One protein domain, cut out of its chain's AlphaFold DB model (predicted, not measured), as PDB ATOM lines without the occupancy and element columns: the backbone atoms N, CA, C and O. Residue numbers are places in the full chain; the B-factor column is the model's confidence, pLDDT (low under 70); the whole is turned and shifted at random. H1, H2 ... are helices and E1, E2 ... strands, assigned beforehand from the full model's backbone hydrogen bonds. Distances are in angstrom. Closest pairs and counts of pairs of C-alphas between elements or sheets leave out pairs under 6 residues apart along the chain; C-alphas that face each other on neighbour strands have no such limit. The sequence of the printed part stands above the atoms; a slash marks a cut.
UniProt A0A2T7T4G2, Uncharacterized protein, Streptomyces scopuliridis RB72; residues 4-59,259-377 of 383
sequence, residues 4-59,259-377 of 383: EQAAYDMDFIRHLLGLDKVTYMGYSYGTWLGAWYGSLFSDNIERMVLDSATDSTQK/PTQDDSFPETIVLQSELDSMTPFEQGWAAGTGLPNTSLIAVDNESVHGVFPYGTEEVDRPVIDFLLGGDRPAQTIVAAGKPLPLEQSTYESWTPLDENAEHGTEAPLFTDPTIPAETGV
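AT A GLANCE: This is residues 4 to 59 and 259 to 377 of the 383 residues of an uncharacterized protein of Streptomyces scopuliridis RB72 (UniProt A0A2T7T4G2). A twisted sheet of five parallel strands forms the core, with H2 over E1 and E2 and H3 over E3 and E4 on one face, these two helices apart from each other, and H4 over the other face. H1 packs across H2 and makes one end of the long axis, while residues 337 to 377, a long stretch with no named element, make the other. The printed part has 175 residues with four named helices and five named strands, in the order H1 E1 H2 E2 E3 H3 E4 H4 E5; the sheet's order is E1 E2 E3 E4 E5. The class is mixed, helices and strands, though only 76 residues are in named elements. The whole is compact, with a radius of gyration of the C-alphas of 16.8 A, yet elongated in outline, spanning 55 by 31 by 27 A.

IN THESE COORDINATES: The strands are E1, residues 22 to 27, 16.0 A; E2, residues 45 to 51, 16.5 A; E3, residues 268 to 273, 16.8 A; E4, residues 294 to 300, 19.2 A; and E5, residues 333 to 336, 9.7 A. The helices are H1, residues 4 to 16, 18.6 A; H2, residues 29 to 40, 17.0 A; H3, residues 281 to 290, 13.5 A; and H4, residues 313 to 323, 14.8 A. H1 begins at C-alpha 4 (215.278, 219.920, 310.703), and E5 ends at C-alpha 336 (229.218, 245.061, 331.397).

HOW THE PARTS SIT: Within hydrogen-bond range are N 24 and O 47 between E1 and E2, 2.9 A; N 50 and O 269 between E2 and E3, 2.9 A; N 270 and O 295 between E3 and E4, 2.8 A; and N 298 and O 333 between E4 and E5, 2.8 A. H2 is on the sheet at a height of 8.3 A, over E1 and E2; its closest C-alphas to E2 are those of Thr 31 and Leu 50, 5.0 A. H3 is on the same face at 8.1 A, over E3 and E4; C-alphas 288 and 296 are its closest to E4, 4.7 A. H4 is on the opposite face at 8.2 A, over E3 and only just over E4, on which 3 of its C-alphas fall. These are three layers, helices on both faces of a sheet. Three strand-helix-strand units, parallel neighbour strands with a helix between, are E1, H2, E2 and E3, H3, E4, with right-handed crossovers, and E4, H4, E5, left-handed. H1 touches H2, closest at the C-alphas of Ala 7 and Tyr 37, 5.0 A, and is about perpendicular to it at 71 degrees, only just past steep. Every O i to N i+4 pair is within hydrogen-bond range in H1, H2 and H3, and 5 of 7 in H4.

THE WHOLE: The C-alphas farthest apart, of Leu 16 and Thr 370, are 55.6 A apart. Residues 60 to 258 are not printed, and C-alphas 59 and 259 across the cut are 7.6 A apart. The link from E4 to H4 is long, 12 residues. Mean pLDDT of the printed part is 91.9; residues 360 to 367 and 374 to 377 are under 70.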
ATOM      1  N   GLU A   4     216.215 219.676 311.803       95.00
ATOM      2  CA  GLU A   4     215.278 219.920 310.703       95.00
ATOM      3  C   GLU A   4     213.879 219.347 310.987       95.00
ATOM      4  O   GLU A   4     212.874 220.041 310.848       95.00
ATOM      5  N   GLN A   5     213.799 218.091 311.444       95.44
ATOM      6  CA  GLN A   5     212.526 217.465 311.817       95.44
ATOM      7  C   GLN A   5     211.865 218.183 312.995       95.44
ATOM      8  O   GLN A   5     210.662 218.421 312.959       95.44
ATOM      9  N   ALA A   6     212.648 218.587 313.998       96.38
ATOM     10  CA  ALA A   6     212.129 219.360 315.118       96.38
ATOM     11  C   ALA A   6     211.580 220.729 314.669       96.38
ATOM     12  O   ALA A   6     210.536 221.151 315.158       96.38
ATOM     13  N   ALA A   7     212.216 221.398 313.703       97.69
ATOM     14  CA  ALA A   7     211.711 222.646 313.128       97.69
ATOM     15  C   ALA A   7     210.379 222.447 312.377       97.69
ATOM     16  O   ALA A   7     209.469 223.265 312.518       97.69
ATOM     17  N   TYR A   8     210.221 221.340 311.639       98.31
ATOM     18  CA  TYR A   8     208.934 220.961 311.038       98.31
ATOM     19  C   TYR A   8     207.848 220.722 312.093       98.31
ATOM     20  O   TYR A   8     206.720 221.197 311.939       98.31
ATOM     21  N   ASP A   9     208.185 220.022 313.177       98.25
ATOM     22  CA  ASP A   9     207.258 219.770 314.282       98.25
ATOM     23  C   ASP A   9     206.834 221.083 314.962       98.25
ATOM     24  O   ASP A   9     205.659 221.263 315.292       98.25
ATOM     25  N   MET A  10     207.762 222.032 315.124       97.94
ATOM     26  CA  MET A  10     207.471 223.367 315.649       97.94
ATOM     27  C   MET A  10     206.485 224.143 314.767       97.94
ATOM     28  O   MET A  10     205.506 224.680 315.296       97.94
ATOM     29  N   ASP A  11     206.686 224.170 313.443       98.56
ATOM     30  CA  ASP A  11     205.746 224.846 312.535       98.56
ATOM     31  C   ASP A  11     204.365 224.180 312.550       98.56
ATOM     32  O   ASP A  11     203.327 224.848 312.552       98.56
ATOM     33  N   PHE A  12     204.339 222.847 312.627       98.50
ATOM     34  CA  PHE A  12     203.096 222.097 312.734       98.50
ATOM     35  C   PHE A  12     202.332 222.447 314.018       98.50
ATOM     36  O   PHE A  12     201.124 222.687 313.969       98.50
ATOM     37  N   ILE A  13     203.024 222.549 315.159       98.19
ATOM     38  CA  ILE A  13     202.426 222.989 316.427       98.19
ATOM     39  C   ILE A  13     201.881 224.416 316.303       98.19
ATOM     40  O   ILE A  13     200.733 224.647 316.686       98.19
ATOM     41  N   ARG A  14     202.647 225.359 315.733       98.31
ATOM     42  CA  ARG A  14     202.172 226.729 315.465       98.31
ATOM     43  C   ARG A  14     200.859 226.709 314.679       98.31
ATOM     44  O   ARG A  14     199.895 227.366 315.079       98.31
ATOM     45  N   HIS A  15     200.808 225.937 313.594       98.12
ATOM     46  CA  HIS A  15     199.619 225.829 312.754       98.12
ATOM     47  C   HIS A  15     198.415 225.255 313.517       98.12
ATOM     48  O   HIS A  15     197.317 225.803 313.429       98.12
ATOM     49  N   LEU A  16     198.605 224.193 314.308       98.44
ATOM     50  CA  LEU A  16     197.539 223.600 315.127       98.44
ATOM     51  C   LEU A  16     196.999 224.554 316.199       98.44
ATOM     52  O   LEU A  16     195.821 224.477 316.551       98.44
ATOM     53  N   LEU A  17     197.845 225.449 316.712       98.12
ATOM     54  CA  LEU A  17     197.447 226.499 317.648       98.12
ATOM     55  C   LEU A  17     196.725 227.673 316.961       98.12
ATOM     56  O   LEU A  17     196.234 228.563 317.653       98.12
ATOM     57  N   GLY A  18     196.632 227.677 315.625       98.06
ATOM     58  CA  GLY A  18     196.000 228.746 314.853       98.06
ATOM     59  C   GLY A  18     196.787 230.058 314.874       98.06
ATOM     60  O   GLY A  18     196.187 231.122 314.740       98.06
ATOM     61  N   LEU A  19     198.103 229.991 315.091       98.06
ATOM     62  CA  LEU A  19     198.980 231.158 315.134       98.06
ATOM     63  C   LEU A  19     199.524 231.458 313.737       98.06
ATOM     64  O   LEU A  19     200.124 230.586 313.111       98.06
ATOM     65  N   ASP A  20     199.384 232.697 313.268       97.38
ATOM     66  CA  ASP A  20     199.970 233.114 311.988       97.38
ATOM     67  C   ASP A  20     201.502 233.164 312.071       97.38
ATOM     68  O   ASP A  20     202.188 232.612 311.214       97.38
ATOM     69  N   LYS A  21     202.032 233.750 313.152       98.12
ATOM     70  CA  LYS A  21     203.465 233.849 313.451       98.12
ATOM     71  C   LYS A  21     203.758 233.512 314.911       98.12
ATOM     72  O   LYS A  21     202.852 233.509 315.745       98.12
ATOM     73  N   VAL A  22     205.027 233.259 315.220       97.38
ATOM     74  CA  VAL A  22     205.530 233.108 316.593       97.38
ATOM     75  C   VAL A  22     206.679 234.065 316.878       97.38
ATOM     76  O   VAL A  22     207.471 234.389 315.996       97.38
ATOM     77  N   THR A  23     206.816 234.461 318.138       97.44
ATOM     78  CA  THR A  23     208.076 234.988 318.666       97.44
ATOM     79  C   THR A  23     208.913 233.819 319.168       97.44
ATOM     80  O   THR A  23     208.420 232.990 319.935       97.44
ATOM     81  N   TYR A  24     210.161 233.730 318.717       98.12
ATOM     82  CA  TYR A  24     211.069 232.636 319.042       98.12
ATOM     83  C   TYR A  24     212.126 233.091 320.051       98.12
ATOM     84  O   TYR A  24     212.795 234.096 319.831       98.12
ATOM     85  N   MET A  25     212.310 232.321 321.123       98.12
ATOM     86  CA  MET A  25     213.436 232.444 322.052       98.12
ATOM     87  C   MET A  25     214.139 231.089 322.113       98.12
ATOM     88  O   MET A  25     213.525 230.099 322.519       98.12
ATOM     89  N   GLY A  26     215.405 231.042 321.714       98.31
ATOM     90  CA  GLY A  26     216.245 229.852 321.807       98.31
ATOM     91  C   GLY A  26     217.423 230.100 322.729       98.31
ATOM     92  O   GLY A  26     218.048 231.148 322.644       98.31
ATOM     93  N   TYR A  27     217.739 229.116 323.566       98.31
ATOM     94  CA  TYR A  27     218.944 229.112 324.393       98.31
ATOM     95  C   TYR A  27     219.830 227.940 323.992       98.31
ATOM     96  O   TYR A  27     219.305 226.836 323.803       98.31
ATOM     97  N   SER A  28     221.149 228.127 323.942       96.50
ATOM     98  CA  SER A  28     222.097 227.025 323.726       96.50
ATOM     99  C   SER A  28     221.810 226.278 322.414       96.50
ATOM    100  O   SER A  28     221.622 226.897 321.376       96.50
ATOM    101  N   TYR A  29     221.667 224.948 322.417       95.50
ATOM    102  CA  TYR A  29     221.207 224.183 321.244       95.50
ATOM    103  C   TYR A  29     219.893 224.717 320.628       95.50
ATOM    104  O   TYR A  29     219.677 224.616 319.419       95.50
ATOM    105  N   GLY A  30     219.029 225.344 321.433       97.62
ATOM    106  CA  GLY A  30     217.859 226.062 320.944       97.62
ATOM    107  C   GLY A  30     218.208 227.135 319.912       97.62
ATOM    108  O   GLY A  30     217.415 227.377 319.020       97.62
ATOM    109  N   THR A  31     219.399 227.732 319.929       98.38
ATOM    110  CA  THR A  31     219.783 228.692 318.887       98.38
ATOM    111  C   THR A  31     220.042 228.026 317.540       98.38
ATOM    112  O   THR A  31     219.684 228.580 316.504       98.38
ATOM    113  N   TRP A  32     220.603 226.812 317.542       97.44
ATOM    114  CA  TRP A  32     220.765 226.004 316.331       97.44
ATOM    115  C   TRP A  32     219.398 225.618 315.754       97.44
ATOM    116  O   TRP A  32     219.160 225.763 314.556       97.44
ATOM    117  N   LEU A  33     218.461 225.207 316.617       97.88
ATOM    118  CA  LEU A  33     217.065 224.957 316.240       97.88
ATOM    119  C   LEU A  33     216.358 226.215 315.725       97.88
ATOM    120  O   LEU A  33     215.648 226.146 314.722       97.88
ATOM    121  N   GLY A  34     216.576 227.356 316.373       98.00
ATOM    122  CA  GLY A  34     216.060 228.654 315.952       98.00
ATOM    123  C   GLY A  34     216.539 229.022 314.559       98.00
ATOM    124  O   GLY A  34     215.722 229.378 313.719       98.00
ATOM    125  N   ALA A  35     217.826 228.831 314.274       97.50
ATOM    126  CA  ALA A  35     218.378 229.059 312.947       97.50
ATOM    127  C   ALA A  35     217.762 228.133 311.886       97.50
ATOM    128  O   ALA A  35     217.375 228.612 310.825       97.50
ATOM    129  N   TRP A  36     217.575 226.840 312.172       97.62
ATOM    130  CA  TRP A  36     216.844 225.939 311.268       97.62
ATOM    131  C   TRP A  36     215.409 226.406 311.012       97.62
ATOM    132  O   TRP A  36     214.963 226.439 309.866       97.62
ATOM    133  N   TYR A  37     214.687 226.778 312.068       98.19
ATOM    134  CA  TYR A  37     213.315 227.261 311.962       98.19
ATOM    135  C   TYR A  37     213.243 228.584 311.182       98.19
ATOM    136  O   TYR A  37     212.399 228.724 310.302       98.19
ATOM    137  N   GLY A  38     214.183 229.503 311.416       97.69
ATOM    138  CA  GLY A  38     214.328 230.760 310.681       97.69
ATOM    139  C   GLY A  38     214.655 230.571 309.206       97.69
ATOM    140  O   GLY A  38     214.097 231.279 308.376       97.69
ATOM    141  N   SER A  39     215.485 229.587 308.859       96.25
ATOM    142  CA  SER A  39     215.798 229.283 307.459       96.25
ATOM    143  C   SER A  39     214.647 228.606 306.714       96.25
ATOM    144  O   SER A  39     214.486 228.809 305.515       96.25
ATOM    145  N   LEU A  40     213.876 227.750 307.389       97.00
ATOM    146  CA  LEU A  40     212.802 226.973 306.758       97.00
ATOM    147  C   LEU A  40     211.463 227.720 306.724       97.00
ATOM    148  O   LEU A  40     210.663 227.500 305.815       97.00
ATOM    149  N   PHE A  41     211.213 228.569 307.722       97.62
ATOM    150  CA  PHE A  41     209.913 229.171 308.010       97.62
ATOM    151  C   PHE A  41     210.031 230.643 308.416       97.62
ATOM    152  O   PHE A  41     209.316 231.093 309.311       97.62
ATOM    153  N   SER A  42     210.920 231.399 307.767       97.00
ATOM    154  CA  SER A  42     211.165 232.818 308.066       97.00
ATOM    155  C   SER A  42     209.881 233.646 308.182       97.00
ATOM    156  O   SER A  42     209.697 234.372 309.158       97.00
ATOM    157  N   ASP A  43     208.937 233.466 307.254       97.06
ATOM    158  CA  ASP A  43     207.650 234.177 307.240       97.06
ATOM    159  C   ASP A  43     206.767 233.898 308.471       97.06
ATOM    160  O   ASP A  43     205.915 234.722 308.822       97.06
ATOM    161  N   ASN A  44     206.982 232.768 309.150       98.25
ATOM    162  CA  ASN A  44     206.201 232.322 310.306       98.25
ATOM    163  C   ASN A  44     206.805 232.794 311.639       98.25
ATOM    164  O   ASN A  44     206.313 232.428 312.712       98.25
ATOM    165  N   ILE A  45     207.864 233.601 311.587       98.19
ATOM    166  CA  ILE A  45     208.538 234.167 312.749       98.19
ATOM    167  C   ILE A  45     208.315 235.671 312.735       98.19
ATOM    168  O   ILE A  45     208.513 236.350 311.729       98.19
ATOM    169  N   GLU A  46     207.833 236.195 313.855       97.38
ATOM    170  CA  GLU A  46     207.691 237.634 314.025       97.38
ATOM    171  C   GLU A  46     209.015 238.247 314.470       97.38
ATOM    172  O   GLU A  46     209.449 239.239 313.899       97.38
ATOM    173  N   ARG A  47     209.651 237.639 315.478       97.62
ATOM    174  CA  ARG A  47     210.911 238.079 316.089       97.62
ATOM    175  C   ARG A  47     211.657 236.884 316.654       97.62
ATOM    176  O   ARG A  47     211.015 235.947 317.139       97.62
ATOM    177  N   MET A  48     212.983 236.933 316.625       98.69
ATOM    178  CA  MET A  48     213.836 235.853 317.104       98.69
ATOM    179  C   MET A  48     214.893 236.363 318.084       98.69
ATOM    180  O   MET A  48     215.561 237.360 317.842       98.69
ATOM    181  N   VAL A  49     215.071 235.657 319.192       98.81
ATOM    182  CA  VAL A  49     216.176 235.885 320.117       98.81
ATOM    183  C   VAL A  49     216.933 234.575 320.302       98.81
ATOM    184  O   VAL A  49     216.328 233.527 320.549       98.81
ATOM    185  N   LEU A  50     218.251 234.639 320.136       98.81
ATOM    186  CA  LEU A  50     219.175 233.514 320.221       98.81
ATOM    187  C   LEU A  50     220.197 233.812 321.317       98.81
ATOM    188  O   LEU A  50     221.049 234.675 321.159       98.81
ATOM    189  N   ASP A  51     220.099 233.118 322.438       98.75
ATOM    190  CA  ASP A  51     220.897 233.384 323.630       98.75
ATOM    191  C   ASP A  51     221.880 232.243 323.891       98.75
ATOM    192  O   ASP A  51     221.491 231.070 323.855       98.75
ATOM    193  N   SER A  52     223.149 232.583 324.136       98.06
ATOM    194  CA  SER A  52     224.250 231.625 324.210       98.06
ATOM    195  C   SER A  52     224.303 230.819 322.917       98.06
ATOM    196  O   SER A  52     223.915 229.649 322.849       98.06
ATOM    197  N   ALA A  53     224.666 231.518 321.843       97.88
ATOM    198  CA  ALA A  53     224.390 231.077 320.491       97.88
ATOM    199  C   ALA A  53     225.482 230.176 319.905       97.88
ATOM    200  O   ALA A  53     226.681 230.349 320.099       97.88
ATOM    201  N   THR A  54     225.028 229.201 319.129       96.56
ATOM    202  CA  THR A  54     225.841 228.371 318.238       96.56
ATOM    203  C   THR A  54     226.130 229.110 316.933       96.56
ATOM    204  O   THR A  54     225.223 229.766 316.418       96.56
ATOM    205  N   ASP A  55     227.297 228.903 316.313       96.25
ATOM    206  CA  ASP A  55     227.571 229.435 314.971       96.25
ATOM    207  C   ASP A  55     226.758 228.683 313.904       96.25
ATOM    208  O   ASP A  55     227.199 227.694 313.311       96.25
ATOM    209  N   SER A  56     225.545 229.166 313.646       94.69
ATOM    210  CA  SER A  56     224.651 228.626 312.625       94.69
ATOM    211  C   SER A  56     225.018 229.026 311.197       94.69
ATOM    212  O   SER A  56     224.342 228.588 310.268       94.69
ATOM    213  N   THR A  57     226.073 229.819 310.987       94.12
ATOM    214  CA  THR A  57     226.592 230.093 309.635       94.12
ATOM    215  C   THR A  57     227.366 228.890 309.076       94.12
ATOM    216  O   THR A  57     227.595 228.771 307.868       94.12
ATOM    217  N   GLN A  58     227.724 227.940 309.947       95.12
ATOM    218  CA  GLN A  58     228.362 226.683 309.574       95.12
ATOM    219  C   GLN A  58     227.358 225.655 309.055       95.12
ATOM    220  O   GLN A  58     226.198 225.586 309.453       95.12
ATOM    221  N   LYS A  59     227.845 224.744 308.207       93.19
ATOM    222  CA  LYS A  59     227.032 223.647 307.650       93.19
ATOM    223  C   LYS A  59     226.702 222.547 308.661       93.19
ATOM    224  O   LYS A  59     225.801 221.749 308.403       93.19
ATOM    225  N   PRO A 259     220.579 224.862 306.258       92.19
ATOM    226  CA  PRO A 259     220.168 225.554 305.047       92.19
ATOM    227  C   PRO A 259     220.822 226.933 304.996       92.19
ATOM    228  O   PRO A 259     221.105 227.528 306.032       92.19
ATOM    229  N   THR A 260     221.033 227.455 303.789       91.06
ATOM    230  CA  THR A 260     221.538 228.820 303.622       91.06
ATOM    231  C   THR A 260     220.576 229.814 304.268       91.06
ATOM    232  O   THR A 260     219.394 229.811 303.929       91.06
ATOM    233  N   GLN A 261     221.084 230.669 305.152       93.44
ATOM    234  CA  GLN A 261     220.356 231.840 305.632       93.44
ATOM    235  C   GLN A 261     220.512 232.974 304.614       93.44
ATOM    236  O   GLN A 261     221.631 233.409 304.346       93.44
ATOM    237  N   ASP A 262     219.408 233.415 304.012       93.19
ATOM    238  CA  ASP A 262     219.378 234.542 303.074       93.19
ATOM    239  C   ASP A 262     218.723 235.783 303.703       93.19
ATOM    240  O   ASP A 262     218.346 235.777 304.874       93.19
ATOM    241  N   ASP A 263     218.577 236.859 302.929       94.81
ATOM    242  CA  ASP A 263     218.030 238.138 303.405       94.81
ATOM    243  C   ASP A 263     216.585 238.043 303.942       94.81
ATOM    244  O   ASP A 263     216.098 239.003 304.542       94.81
ATOM    245  N   SER A 264     215.891 236.912 303.741       95.44
ATOM    246  CA  SER A 264     214.578 236.651 304.339       95.44
ATOM    247  C   SER A 264     214.646 236.168 305.789       95.44
ATOM    248  O   SER A 264     213.601 236.094 306.432       95.44
ATOM    249  N   PHE A 265     215.833 235.848 306.321       97.69
ATOM    250  CA  PHE A 265     216.000 235.408 307.708       97.69
ATOM    251  C   PHE A 265     215.359 236.425 308.676       97.69
ATOM    252  O   PHE A 265     215.510 237.634 308.468       97.69
ATOM    253  N   PRO A 266     214.610 235.981 309.702       97.50
ATOM    254  CA  PRO A 266     213.841 236.882 310.557       97.50
ATOM    255  C   PRO A 266     214.731 237.872 311.308       97.50
ATOM    256  O   PRO A 266     215.899 237.596 311.596       97.50
ATOM    257  N   GLU A 267     214.151 239.010 311.694       98.19
ATOM    258  CA  GLU A 267     214.828 239.934 312.601       98.19
ATOM    259  C   GLU A 267     215.221 239.213 313.889       98.19
ATOM    260  O   GLU A 267     214.389 238.559 314.533       98.19
ATOM    261  N   THR A 268     216.503 239.327 314.237       98.62
ATOM    262  CA  THR A 268     217.111 238.517 315.287       98.62
ATOM    263  C   THR A 268     217.987 239.354 316.220       98.62
ATOM    264  O   THR A 268     218.729 240.231 315.776       98.62
ATOM    265  N   ILE A 269     217.935 239.060 317.520       98.75
ATOM    266  CA  ILE A 269     218.952 239.477 318.494       98.75
ATOM    267  C   ILE A 269     219.715 238.238 318.954       98.75
ATOM    268  O   ILE A 269     219.104 237.265 319.396       98.75
ATOM    269  N   VAL A 270     221.041 238.289 318.887       98.81
ATOM    270  CA  VAL A 270     221.926 237.311 319.522       98.81
ATOM    271  C   VAL A 270     222.435 237.877 320.845       98.81
ATOM    272  O   VAL A 270     222.909 239.011 320.875       98.81
ATOM    273  N   LEU A 271     222.351 237.095 321.923       98.62
ATOM    274  CA  LEU A 271     222.989 237.389 323.207       98.62
ATOM    275  C   LEU A 271     224.140 236.424 323.455       98.62
ATOM    276  O   LEU A 271     223.984 235.218 323.266       98.62
ATOM    277  N   GLN A 272     225.279 236.949 323.901       98.31
ATOM    278  CA  GLN A 272     226.460 236.127 324.128       98.31
ATOM    279  C   GLN A 272     227.317 236.653 325.279       98.31
ATOM    280  O   GLN A 272     227.777 237.791 325.255       98.31
ATOM    281  N   SER A 273     227.593 235.798 326.260       96.69
ATOM    282  CA  SER A 273     228.618 236.059 327.273       96.69
ATOM    283  C   SER A 273     230.018 235.756 326.735       96.69
ATOM    284  O   SER A 273     230.220 234.770 326.018       96.69
ATOM    285  N   GLU A 274     230.987 236.597 327.095       94.06
ATOM    286  CA  GLU A 274     232.390 236.508 326.660       94.06
ATOM    287  C   GLU A 274     233.072 235.185 327.064       94.06
ATOM    288  O   GLU A 274     233.878 234.617 326.325       94.06
ATOM    289  N   LEU A 275     232.731 234.653 328.237       93.19
ATOM    290  CA  LEU A 275     233.372 233.480 328.839       93.19
ATOM    291  C   LEU A 275     232.398 232.314 329.022       93.19
ATOM    292  O   LEU A 275     232.576 231.487 329.918       93.19
ATOM    293  N   ASP A 276     231.367 232.239 328.183       94.75
ATOM    294  CA  ASP A 276     230.464 231.090 328.126       94.75
ATOM    295  C   ASP A 276     231.245 229.810 327.750       94.75
ATOM    296  O   ASP A 276     231.807 229.690 326.662       94.75
ATOM    297  N   SER A 277     231.294 228.825 328.651       91.12
ATOM    298  CA  SER A 277     232.010 227.556 328.415       91.12
ATOM    299  C   SER A 277     231.263 226.533 327.569       91.12
ATOM    300  O   SER A 277     231.845 225.508 327.196       91.12
ATOM    301  N   MET A 278     229.971 226.732 327.338       90.69
ATOM    302  CA  MET A 278     229.107 225.763 326.667       90.69
ATOM    303  C   MET A 278     228.938 226.133 325.196       90.69
ATOM    304  O   MET A 278     229.069 225.269 324.330       90.69
ATOM    305  N   THR A 279     228.717 227.416 324.929       94.75
ATOM    306  CA  THR A 279     228.680 228.030 323.596       94.75
ATOM    307  C   THR A 279     229.677 229.185 323.592       94.75
ATOM    308  O   THR A 279     229.293 230.304 323.927       94.75
ATOM    309  N   PRO A 280     230.962 228.916 323.286       94.44
ATOM    310  CA  PRO A 280     232.033 229.907 323.393       94.44
ATOM    311  C   PRO A 280     231.765 231.165 322.583       94.44
ATOM    312  O   PRO A 280     231.102 231.097 321.550       94.44
ATOM    313  N   PHE A 281     232.320 232.292 323.029       95.62
ATOM    314  CA  PHE A 281     232.058 233.617 322.468       95.62
ATOM    315  C   PHE A 281     232.134 233.678 320.942       95.62
ATOM    316  O   PHE A 281     231.262 234.268 320.312       95.62
ATOM    317  N   GLU A 282     233.110 233.005 320.331       94.88
ATOM    318  CA  GLU A 282     233.290 232.985 318.880       94.88
ATOM    319  C   GLU A 282     232.071 232.409 318.145       94.88
ATOM    320  O   GLU A 282     231.808 232.785 317.006       94.88
ATOM    321  N   GLN A 283     231.314 231.512 318.786       97.06
ATOM    322  CA  GLN A 283     230.081 230.953 318.238       97.06
ATOM    323  C   GLN A 283     228.973 232.005 318.171       97.06
ATOM    324  O   GLN A 283     228.405 232.240 317.102       97.06
ATOM    325  N   GLY A 284     228.698 232.669 319.295       97.38
ATOM    326  CA  GLY A 284     227.665 233.697 319.353       97.38
ATOM    327  C   GLY A 284     228.044 234.962 318.595       97.38
ATOM    328  O   GLY A 284     227.196 235.542 317.926       97.38
ATOM    329  N   TRP A 285     229.319 235.349 318.604       97.25
ATOM    330  CA  TRP A 285     229.822 236.464 317.808       97.25
ATOM    331  C   TRP A 285     229.650 236.208 316.306       97.25
ATOM    332  O   TRP A 285     229.115 237.062 315.597       97.25
ATOM    333  N   ALA A 286     230.014 235.014 315.818       96.88
ATOM    334  CA  ALA A 286     229.827 234.646 314.413       96.88
ATOM    335  C   ALA A 286     228.343 234.620 314.016       96.88
ATOM    336  O   ALA A 286     227.986 235.103 312.943       96.88
ATOM    337  N   ALA A 287     227.460 234.122 314.887       96.94
ATOM    338  CA  ALA A 287     226.020 234.174 314.646       96.94
ATOM    339  C   ALA A 287     225.495 235.622 314.628       96.94
ATOM    340  O   ALA A 287     224.784 236.010 313.703       96.94
ATOM    341  N   GLY A 288     225.873 236.435 315.617       97.06
ATOM    342  CA  GLY A 288     225.398 237.808 315.797       97.06
ATOM    343  C   GLY A 288     225.866 238.792 314.726       97.06
ATOM    344  O   GLY A 288     225.184 239.782 314.474       97.06
ATOM    345  N   THR A 289     227.002 238.514 314.084       95.75
ATOM    346  CA  THR A 289     227.583 239.357 313.022       95.75
ATOM    347  C   THR A 289     227.420 238.769 311.619       95.75
ATOM    348  O   THR A 289     227.462 239.511 310.637       95.75
ATOM    349  N   GLY A 290     227.231 237.451 311.502       94.94
ATOM    350  CA  GLY A 290     227.173 236.739 310.225       94.94
ATOM    351  C   GLY A 290     225.766 236.430 309.715       94.94
ATOM    352  O   GLY A 290     225.596 236.246 308.509       94.94
ATOM    353  N   LEU A 291     224.755 236.364 310.589       95.81
ATOM    354  CA  LEU A 291     223.375 236.119 310.166       95.81
ATOM    355  C   LEU A 291     222.718 237.385 309.576       95.81
ATOM    356  O   LEU A 291     222.912 238.488 310.096       95.81
ATOM    357  N   PRO A 292     221.876 237.255 308.532       96.31
ATOM    358  CA  PRO A 292     221.087 238.374 308.020       96.31
ATOM    359  C   PRO A 292     220.121 238.914 309.082       96.31
ATOM    360  O   PRO A 292     219.691 238.188 309.975       96.31
ATOM    361  N   ASN A 293     219.779 240.205 308.995       96.75
ATOM    362  CA  ASN A 293     218.811 240.874 309.882       96.75
ATOM    363  C   ASN A 293     219.077 240.691 311.392       96.75
ATOM    364  O   ASN A 293     218.146 240.728 312.198       96.75
ATOM    365  N   THR A 294     220.343 240.527 311.775       97.88
ATOM    366  CA  THR A 294     220.742 240.183 313.144       97.88
ATOM    367  C   THR A 294     221.507 241.323 313.820       97.88
ATOM    368  O   THR A 294     222.238 242.069 313.165       97.88
ATOM    369  N   SER A 295     221.294 241.493 315.126       97.88
ATOM    370  CA  SER A 295     222.084 242.364 316.007       97.88
ATOM    371  C   SER A 295     222.709 241.543 317.132       97.88
ATOM    372  O   SER A 295     222.131 240.542 317.554       97.88
ATOM    373  N   LEU A 296     223.849 241.996 317.654       98.62
ATOM    374  CA  LEU A 296     224.566 241.349 318.754       98.62
ATOM    375  C   LEU A 296     224.480 242.174 320.046       98.62
ATOM    376  O   LEU A 296     224.710 243.382 320.040       98.62
ATOM    377  N   ILE A 297     224.197 241.497 321.157       98.56
ATOM    378  CA  ILE A 297     224.424 241.977 322.521       98.56
ATOM    379  C   ILE A 297     225.471 241.050 323.147       98.56
ATOM    380  O   ILE A 297     225.184 239.893 323.454       98.56
ATOM    381  N   ALA A 298     226.692 241.546 323.313       98.06
ATOM    382  CA  ALA A 298     227.761 240.849 324.013       98.06
ATOM    383  C   ALA A 298     227.814 241.311 325.475       98.06
ATOM    384  O   ALA A 298     227.654 242.501 325.750       98.06
ATOM    385  N   VAL A 299     228.045 240.387 326.407       96.62
ATOM    386  CA  VAL A 299     228.268 240.711 327.821       96.62
ATOM    387  C   VAL A 299     229.721 240.418 328.170       96.62
ATOM    388  O   VAL A 299     230.137 239.258 328.233       96.62
ATOM    389  N   ASP A 300     230.469 241.496 328.358       93.19
ATOM    390  CA  ASP A 300     231.897 241.525 328.652       93.19
ATOM    391  C   ASP A 300     232.178 241.046 330.082       93.19
ATOM    392  O   ASP A 300     231.430 241.362 331.011       93.19
ATOM    393  N   ASN A 301     233.255 240.285 330.275       91.44
ATOM    394  CA  ASN A 301     233.674 239.721 331.556       91.44
ATOM    395  C   ASN A 301     232.603 238.872 332.265       91.44
ATOM    396  O   ASN A 301     232.580 238.766 333.495       91.44
ATOM    397  N   GLU A 302     231.715 238.248 331.493       93.38
ATOM    398  CA  GLU A 302     230.636 237.400 331.988       93.38
ATOM    399  C   GLU A 302     230.766 235.975 331.445       93.38
ATOM    400  O   GLU A 302     231.226 235.746 330.331       93.38
ATOM    401  N   SER A 303     230.334 235.006 332.244       92.50
ATOM    402  CA  SER A 303     230.461 233.579 331.978       92.50
ATOM    403  C   SER A 303     229.161 232.781 332.084       92.50
ATOM    404  O   SER A 303     229.186 231.552 331.966       92.50
ATOM    405  N   VAL A 304     228.023 233.447 332.325       93.88
ATOM    406  CA  VAL A 304     226.720 232.772 332.315       93.88
ATOM    407  C   VAL A 304     226.449 232.131 330.956       93.88
ATOM    408  O   VAL A 304     226.697 232.709 329.905       93.88
ATOM    409  N   HIS A 305     225.893 230.926 330.995       96.00
ATOM    410  CA  HIS A 305     225.285 230.291 329.838       96.00
ATOM    411  C   HIS A 305     223.765 230.492 329.900       96.00
ATOM    412  O   HIS A 305     223.101 229.937 330.782       96.00
ATOM    413  N   GLY A 306     223.228 231.291 328.980       96.00
ATOM    414  CA  GLY A 306     221.892 231.874 329.036       96.00
ATOM    415  C   GLY A 306     221.917 233.208 329.778       96.00
ATOM    416  O   GLY A 306     221.922 233.247 331.010       96.00
ATOM    417  N   VAL A 307     221.946 234.296 329.016       96.75
ATOM    418  CA  VAL A 307     222.081 235.668 329.497       96.75
ATOM    419  C   VAL A 307     220.737 236.228 329.959       96.75
ATOM    420  O   VAL A 307     220.633 236.721 331.076       96.75
ATOM    421  N   PHE A 308     219.702 236.164 329.124       97.38
ATOM    422  CA  PHE A 308     218.400 236.782 329.353       97.38
ATOM    423  C   PHE A 308     217.440 235.856 330.130       97.38
ATOM    424  O   PHE A 308     217.342 234.669 329.829       97.38
ATOM    425  N   PRO A 309     216.645 236.374 331.086       96.50
ATOM    426  CA  PRO A 309     216.748 237.701 331.684       96.50
ATOM    427  C   PRO A 309     218.013 237.814 332.539       96.50
ATOM    428  O   PRO A 309     218.237 237.017 333.452       96.50
ATOM    429  N   TYR A 310     218.805 238.844 332.269       95.88
ATOM    430  CA  TYR A 310     220.089 239.058 332.912       95.88
ATOM    431  C   TYR A 310     219.936 239.862 334.191       95.88
ATOM    432  O   TYR A 310     220.645 239.627 335.166       95.88
ATOM    433  N   GLY A 311     218.980 240.790 334.240       95.25
ATOM    434  CA  GLY A 311     218.722 241.675 335.369       95.25
ATOM    435  C   GLY A 311     219.590 242.934 335.372       95.25
ATOM    436  O   GLY A 311     219.920 243.420 336.455       95.25
ATOM    437  N   THR A 312     219.999 243.429 334.201       95.56
ATOM    438  CA  THR A 312     220.536 244.789 334.005       95.56
ATOM    439  C   THR A 312     219.736 245.489 332.914       95.56
ATOM    440  O   THR A 312     219.226 244.845 332.001       95.56
ATOM    441  N   GLU A 313     219.609 246.813 333.000       96.19
ATOM    442  CA  GLU A 313     218.862 247.578 331.998       96.19
ATOM    443  C   GLU A 313     219.534 247.517 330.619       96.19
ATOM    444  O   GLU A 313     218.846 247.352 329.621       96.19
ATOM    445  N   GLU A 314     220.868 247.566 330.571       95.56
ATOM    446  CA  GLU A 314     221.650 247.539 329.328       95.56
ATOM    447  C   GLU A 314     221.431 246.264 328.496       95.56
ATOM    448  O   GLU A 314     221.416 246.332 327.269       95.56
ATOM    449  N   VAL A 315     221.195 245.122 329.154       97.31
ATOM    450  CA  VAL A 315     220.941 243.836 328.485       97.31
ATOM    451  C   VAL A 315     219.446 243.565 328.320       97.31
ATOM    452  O   VAL A 315     218.991 243.247 327.223       97.31
ATOM    453  N   ASP A 316     218.655 243.698 329.387       98.38
ATOM    454  CA  ASP A 316     217.258 243.255 329.361       98.38
ATOM    455  C   ASP A 316     216.358 244.215 328.592       98.38
ATOM    456  O   ASP A 316     215.405 243.774 327.945       98.38
ATOM    457  N   ARG A 317     216.618 245.529 328.661       98.25
ATOM    458  CA  ARG A 317     215.724 246.523 328.061       98.25
ATOM    459  C   ARG A 317     215.649 246.384 326.537       98.25
ATOM    460  O   ARG A 317     214.521 246.300 326.048       98.25
ATOM    461  N   PRO A 318     216.768 246.291 325.792       98.31
ATOM    462  CA  PRO A 318     216.712 246.096 324.346       98.31
ATOM    463  C   PRO A 318     216.003 244.801 323.939       98.31
ATOM    464  O   PRO A 318     215.227 244.805 322.987       98.31
ATOM    465  N   VAL A 319     216.214 243.704 324.679       98.56
ATOM    466  CA  VAL A 319     215.549 242.421 324.404       98.56
ATOM    467  C   VAL A 319     214.046 242.518 324.646       98.56
ATOM    468  O   VAL A 319     213.258 242.102 323.801       98.56
ATOM    469  N   ILE A 320     213.627 243.091 325.777       98.44
ATOM    470  CA  ILE A 320     212.208 243.270 326.106       98.44
ATOM    471  C   ILE A 320     211.528 244.186 325.087       98.44
ATOM    472  O   ILE A 320     210.457 243.840 324.594       98.44
ATOM    473  N   ASP A 321     212.131 245.331 324.756       98.12
ATOM    474  CA  ASP A 321     211.564 246.271 323.785       98.12
ATOM    475  C   ASP A 321     211.410 245.611 322.411       98.12
ATOM    476  O   ASP A 321     210.342 245.723 321.805       98.12
ATOM    477  N   PHE A 322     212.418 244.855 321.963       98.50
ATOM    478  CA  PHE A 322     212.342 244.068 320.737       98.50
ATOM    479  C   PHE A 322     211.188 243.062 320.799       98.50
ATOM    480  O   PHE A 322     210.280 243.120 319.975       98.50
ATOM    481  N   LEU A 323     211.136 242.205 321.825       97.50
ATOM    482  CA  LEU A 323     210.066 241.212 321.995       97.50
ATOM    483  C   LEU A 323     208.658 241.837 322.056       97.50
ATOM    484  O   LEU A 323     207.689 241.188 321.661       97.50
ATOM    485  N   LEU A 324     208.531 243.086 322.519       96.50
ATOM    486  CA  LEU A 324     207.265 243.818 322.631       96.50
ATOM    487  C   LEU A 324     206.870 244.629 321.391       96.50
ATOM    488  O   LEU A 324     205.827 245.287 321.413       96.50
ATOM    489  N   GLY A 325     207.649 244.589 320.311       95.38
ATOM    490  CA  GLY A 325     207.281 245.253 319.062       95.38
ATOM    491  C   GLY A 325     208.282 246.274 318.537       95.38
ATOM    492  O   GLY A 325     208.081 246.777 317.435       95.38
ATOM    493  N   GLY A 326     209.309 246.605 319.320       97.12
ATOM    494  CA  GLY A 326     210.357 247.543 318.938       97.12
ATOM    495  C   GLY A 326     211.336 246.966 317.921       97.12
ATOM    496  O   GLY A 326     211.342 245.764 317.641       97.12
ATOM    497  N   ASP A 327     212.180 247.848 317.394       97.56
ATOM    498  CA  ASP A 327     213.281 247.478 316.511       97.56
ATOM    499  C   ASP A 327     214.408 246.813 317.317       97.56
ATOM    500  O   ASP A 327     214.639 247.134 318.488       97.56
ATOM    501  N   ARG A 328     215.155 245.910 316.679       96.94
ATOM    502  CA  ARG A 328     216.424 245.412 317.228       96.94
ATOM    503  C   ARG A 328     217.443 246.558 317.367       96.94
ATOM    504  O   ARG A 328     217.361 247.536 316.619       96.94
ATOM    505  N   PRO A 329     218.449 246.446 318.255       96.81
ATOM    506  CA  PRO A 329     219.534 247.422 318.338       96.81
ATOM    507  C   PRO A 329     220.173 247.683 316.970       96.81
ATOM    508  O   PRO A 329     220.534 246.747 316.263       96.81
ATOM    509  N   ALA A 330     220.332 248.952 316.588       94.56
ATOM    510  CA  ALA A 330     220.928 249.308 315.297       94.56
ATOM    511  C   ALA A 330     222.440 249.018 315.224       94.56
ATOM    512  O   ALA A 330     223.001 248.931 314.134       94.56
ATOM    513  N   GLN A 331     223.094 248.910 316.380       93.25
ATOM    514  CA  GLN A 331     224.518 248.629 316.542       93.25
ATOM    515  C   GLN A 331     224.691 247.512 317.571       93.25
ATOM    516  O   GLN A 331     223.779 247.253 318.362       93.25
ATOM    517  N   THR A 332     225.863 246.880 317.560       97.00
ATOM    518  CA  THR A 332     226.282 245.967 318.624       97.00
ATOM    519  C   THR A 332     226.230 246.681 319.973       97.00
ATOM    520  O   THR A 332     226.627 247.840 320.091       97.00
ATOM    521  N   ILE A 333     225.722 245.988 320.989       97.81
ATOM    522  CA  ILE A 333     225.799 246.421 322.385       97.81
ATOM    523  C   ILE A 333     226.869 245.571 323.063       97.81
ATOM    524  O   ILE A 333     226.812 244.346 322.984       97.81
ATOM    525  N   VAL A 334     227.815 246.216 323.740       96.69
ATOM    526  CA  VAL A 334     228.777 245.553 324.628       96.69
ATOM    527  C   VAL A 334     228.477 246.001 326.046       96.69
ATOM    528  O   VAL A 334     228.823 247.112 326.441       96.69
ATOM    529  N   ALA A 335     227.753 245.148 326.764       95.62
ATOM    530  CA  ALA A 335     227.302 245.394 328.122       95.62
ATOM    531  C   ALA A 335     228.323 244.889 329.140       95.62
ATOM    532  O   ALA A 335     229.018 243.900 328.901       95.62
ATOM    533  N   ALA A 336     228.369 245.526 330.308       92.06
ATOM    534  CA  ALA A 336     229.218 245.061 331.397       92.06
ATOM    535  C   ALA A 336     228.627 243.816 332.085       92.06
ATOM    536  O   ALA A 336     227.426 243.754 332.374       92.06
ATOM    537  N   GLY A 337     229.492 242.856 332.409       92.88
ATOM    538  CA  GLY A 337     229.164 241.720 333.260       92.88
ATOM    539  C   GLY A 337     228.852 242.113 334.705       92.88
ATOM    540  O   GLY A 337     228.994 243.264 335.132       92.88
ATOM    541  N   LYS A 338     228.443 241.129 335.506       93.06
ATOM    542  CA  LYS A 338     228.183 241.302 336.938       93.06
ATOM    543  C   LYS A 338     229.391 240.875 337.765       93.06
ATOM    544  O   LYS A 338     230.066 239.916 337.397       93.06
ATOM    545  N   PRO A 339     229.642 241.519 338.921       93.00
ATOM    546  CA  PRO A 339     230.623 241.015 339.870       93.00
ATOM    547  C   PRO A 339     230.336 239.554 340.223       93.00
ATOM    548  O   PRO A 339     229.191 239.183 340.509       93.00
ATOM    549  N   LEU A 340     231.384 238.734 340.230       92.69
ATOM    550  CA  LEU A 340     231.298 237.356 340.695       92.69
ATOM    551  C   LEU A 340     230.971 237.320 342.199       92.69
ATOM    552  O   LEU A 340     231.178 238.311 342.910       92.69
ATOM    553  N   PRO A 341     230.476 236.190 342.740       92.25
ATOM    554  CA  PRO A 341     230.269 236.071 344.179       92.25
ATOM    555  C   PRO A 341     231.527 236.457 344.959       92.25
ATOM    556  O   PRO A 341     232.627 236.102 344.550       92.25
ATOM    557  N   LEU A 342     231.350 237.125 346.103       92.88
ATOM    558  CA  LEU A 342     232.424 237.666 346.958       92.88
ATOM    559  C   LEU A 342     233.138 238.916 346.410       92.88
ATOM    560  O   LEU A 342     233.892 239.544 347.147       92.88
ATOM    561  N   GLU A 343     232.845 239.352 345.184       92.19
ATOM    562  CA  GLU A 343     233.442 240.547 344.583       92.19
ATOM    563  C   GLU A 343     232.451 241.720 344.552       92.19
ATOM    564  O   GLU A 343     231.233 241.545 344.606       92.19
ATOM    565  N   GLN A 344     232.976 242.947 344.515       90.50
ATOM    566  CA  GLN A 344     232.179 244.181 344.390       90.50
ATOM    567  C   GLN A 344     232.279 244.812 342.995       90.50
ATOM    568  O   GLN A 344     231.510 245.716 342.675       90.50
ATOM    569  N   SER A 345     233.217 244.333 342.177       90.19
ATOM    570  CA  SER A 345     233.524 244.834 340.840       90.19
ATOM    571  C   SER A 345     233.767 243.659 339.897       90.19
ATOM    572  O   SER A 345     234.077 242.558 340.350       90.19
ATOM    573  N   THR A 346     233.644 243.904 338.597       90.12
ATOM    574  CA  THR A 346     234.138 243.011 337.546       90.12
ATOM    575  C   THR A 346     235.633 243.222 337.313       90.12
ATOM    576  O   THR A 346     236.189 244.281 337.626       90.12
ATOM    577  N   TYR A 347     236.290 242.204 336.769       88.81
ATOM    578  CA  TYR A 347     237.723 242.191 336.487       88.81
ATOM    579  C   TYR A 347     237.953 241.673 335.082       88.81
ATOM    580  O   TYR A 347     237.303 240.698 334.697       88.81
ATOM    581  N   GLU A 348     238.916 242.273 334.385       85.25
ATOM    582  CA  GLU A 348     239.304 241.818 333.056       85.25
ATOM    583  C   GLU A 348     239.837 240.393 333.156       85.25
ATOM    584  O   GLU A 348     240.862 240.124 333.790       85.25
ATOM    585  N   SER A 349     239.115 239.460 332.556       78.25
ATOM    586  CA  SER A 349     239.469 238.041 332.528       78.25
ATOM    587  C   SER A 349     240.140 237.673 331.208       78.25
ATOM    588  O   SER A 349     241.008 236.801 331.170       78.25
ATOM    589  N   TRP A 350     239.788 238.381 330.139       80.25
ATOM    590  CA  TRP A 350     240.410 238.277 328.831       80.25
ATOM    591  C   TRP A 350     240.585 239.676 328.218       80.25
ATOM    592  O   TRP A 350     240.489 240.678 328.917       80.25
ATOM    593  N   THR A 351     240.977 239.767 326.948       77.88
ATOM    594  CA  THR A 351     241.201 241.053 326.283       77.88
ATOM    595  C   THR A 351     239.870 241.801 326.196       77.88
ATOM    596  O   THR A 351     238.947 241.221 325.638       77.88
ATOM    597  N   PRO A 352     239.767 243.061 326.656       80.75
ATOM    598  CA  PRO A 352     238.492 243.771 326.663       80.75
ATOM    599  C   PRO A 352     237.837 243.793 325.280       80.75
ATOM    600  O   PRO A 352     238.528 243.994 324.271       80.75
ATOM    601  N   LEU A 353     236.519 243.614 325.247       87.69
ATOM    602  CA  LEU A 353     235.729 243.787 324.032       87.69
ATOM    603  C   LEU A 353     235.668 245.268 323.631       87.69
ATOM    604  O   LEU A 353     235.393 246.146 324.453       87.69
ATOM    605  N   ASP A 354     235.905 245.556 322.351       89.62
ATOM    606  CA  ASP A 354     235.669 246.887 321.794       89.62
ATOM    607  C   ASP A 354     234.171 247.147 321.530       89.62
ATOM    608  O   ASP A 354     233.313 246.304 321.769       89.62
ATOM    609  N   GLU A 355     233.828 248.325 321.009       90.00
ATOM    610  CA  GLU A 355     232.439 248.705 320.692       90.00
ATOM    611  C   GLU A 355     231.753 247.835 319.618       90.00
ATOM    612  O   GLU A 355     230.531 247.894 319.475       90.00
ATOM    613  N   ASN A 356     232.510 247.006 318.895       90.56
ATOM    614  CA  ASN A 356     232.012 246.051 317.906       90.56
ATOM    615  C   ASN A 356     231.997 244.609 318.440       90.56
ATOM    616  O   ASN A 356     231.684 243.685 317.685       90.56
ATOM    617  N   ALA A 357     232.283 244.420 319.733       92.81
ATOM    618  CA  ALA A 357     232.477 243.123 320.370       92.81
ATOM    619  C   ALA A 357     233.635 242.318 319.751       92.81
ATOM    620  O   ALA A 357     233.543 241.100 319.608       92.81
ATOM    621  N   GLU A 358     234.727 242.984 319.377       90.44
ATOM    622  CA  GLU A 358     235.963 242.340 318.934       90.44
ATOM    623  C   GLU A 358     237.045 242.417 320.020       90.44
ATOM    624  O   GLU A 358     237.207 243.433 320.700       90.44
ATOM    625  N   HIS A 359     237.835 241.349 320.157       83.69
ATOM    626  CA  HIS A 359     239.062 241.377 320.952       83.69
ATOM    627  C   HIS A 359     240.194 241.991 320.115       83.69
ATOM    628  O   HIS A 359     240.508 241.500 319.026       83.69
ATOM    629  N   GLY A 360     240.840 243.048 320.615       68.06
ATOM    630  CA  GLY A 360     241.977 243.682 319.934       68.06
ATOM    631  C   GLY A 360     243.135 242.708 319.641       68.06
ATOM    632  O   GLY A 360     243.406 241.783 320.402       68.06
ATOM    633  N   THR A 361     243.864 242.926 318.541       57.00
ATOM    634  CA  THR A 361     244.848 241.965 317.995       57.00
ATOM    635  C   THR A 361     246.240 241.983 318.648       57.00
ATOM    636  O   THR A 361     247.099 241.192 318.253       57.00
ATOM    637  N   GLU A 362     246.502 242.864 319.625       52.62
ATOM    638  CA  GLU A 362     247.875 243.180 320.071       52.62
ATOM    639  C   GLU A 362     248.230 242.814 321.530       52.62
ATOM    640  O   GLU A 362     249.411 242.854 321.885       52.62
ATOM    641  N   ALA A 363     247.279 242.429 322.388       47.69
ATOM    642  CA  ALA A 363     247.538 242.151 323.809       47.69
ATOM    643  C   ALA A 363     247.518 240.638 324.125       47.69
ATOM    644  O   ALA A 363     246.884 239.869 323.403       47.69
ATOM    645  N   PRO A 364     248.227 240.158 325.170       47.00
ATOM    646  CA  PRO A 364     248.205 238.740 325.513       47.00
ATOM    647  C   PRO A 364     246.785 238.269 325.862       47.00
ATOM    648  O   PRO A 364     246.038 238.976 326.531       47.00
ATOM    649  N   LEU A 365     246.473 237.016 325.505       55.44
ATOM    650  CA  LEU A 365     245.231 236.296 325.852       55.44
ATOM    651  C   LEU A 365     245.029 236.086 327.375       55.44
ATOM    652  O   LEU A 365     244.102 235.398 327.782       55.44
ATOM    653  N   PHE A 366     245.918 236.637 328.207       58.06
ATOM    654  CA  PHE A 366     245.898 236.573 329.666       58.06
ATOM    655  C   PHE A 366     245.946 237.995 330.208       58.06
ATOM    656  O   PHE A 366     246.974 238.669 330.082       58.06
ATOM    657  N   THR A 367     244.859 238.447 330.819       63.69
ATOM    658  CA  THR A 367     244.848 239.688 331.589       63.69
ATOM    659  C   THR A 367     245.358 239.442 333.000       63.69
ATOM    660  O   THR A 367     245.260 238.342 333.549       63.69
ATOM    661  N   ASP A 368     245.966 240.475 333.581       71.19
ATOM    662  CA  ASP A 368     246.312 240.461 334.997       71.19
ATOM    663  C   ASP A 368     245.002 240.359 335.795       71.19
ATOM    664  O   ASP A 368     244.154 241.249 335.675       71.19
ATOM    665  N   PRO A 369     244.823 239.303 336.615       72.94
ATOM    666  CA  PRO A 369     243.574 239.048 337.327       72.94
ATOM    667  C   PRO A 369     243.194 240.176 338.285       72.94
ATOM    668  O   PRO A 369     242.085 240.162 338.809       72.94
ATOM    669  N   THR A 370     244.106 241.102 338.587       75.12
ATOM    670  CA  THR A 370     243.890 242.200 339.527       75.12
ATOM    671  C   THR A 370     243.372 243.477 338.875       75.12
ATOM    672  O   THR A 370     242.958 244.378 339.606       75.12
ATOM    673  N   ILE A 371     243.361 243.570 337.540       76.06
ATOM    674  CA  ILE A 371     242.891 244.756 336.814       76.06
ATOM    675  C   ILE A 371     241.352 244.783 336.832       76.06
ATOM    676  O   ILE A 371     240.724 243.888 336.262       76.06
ATOM    677  N   PRO A 372     240.717 245.779 337.484       77.50
ATOM    678  CA  PRO A 372     239.268 245.948 337.413       77.50
ATOM    679  C   PRO A 372     238.840 246.273 335.980       77.50
ATOM    680  O   PRO A 372     239.539 247.026 335.301       77.50
ATOM    681  N   ALA A 373     237.690 245.755 335.550       75.19
ATOM    682  CA  ALA A 373     237.194 246.011 334.205       75.19
ATOM    683  C   ALA A 373     236.793 247.481 334.021       75.19
ATOM    684  O   ALA A 373     236.101 248.062 334.866       75.19
ATOM    685  N   GLU A 374     237.213 248.097 332.911       64.94
ATOM    686  CA  GLU A 374     236.919 249.514 332.639       64.94
ATOM    687  C   GLU A 374     235.421 249.749 332.379       64.94
ATOM    688  O   GLU A 374     234.887 250.826 332.668       64.94
ATOM    689  N   THR A 375     234.726 248.714 331.899       56.03
ATOM    690  CA  THR A 375     233.271 248.671 331.685       56.03
ATOM    691  C   THR A 375     232.472 248.718 332.999       56.03
ATOM    692  O   THR A 375     231.288 249.046 332.984       56.03
ATOM    693  N   GLY A 376     233.117 248.500 334.156       40.78
ATOM    694  CA  GLY A 376     232.510 248.553 335.492       40.78
ATOM    695  C   GLY A 376     232.451 249.941 336.152       40.78
ATOM    696  O   GLY A 376     231.918 250.073 337.257       40.78
ATOM    697  N   VAL A 377     232.978 250.998 335.519       39.34
ATOM    698  CA  VAL A 377     232.796 252.376 336.003       39.34
ATOM    699  C   VAL A 377     231.514 252.927 335.394       39.34
ATOM    700  O   VAL A 377     231.453 253.134 334.186       39.34
TER     701      VAL A 377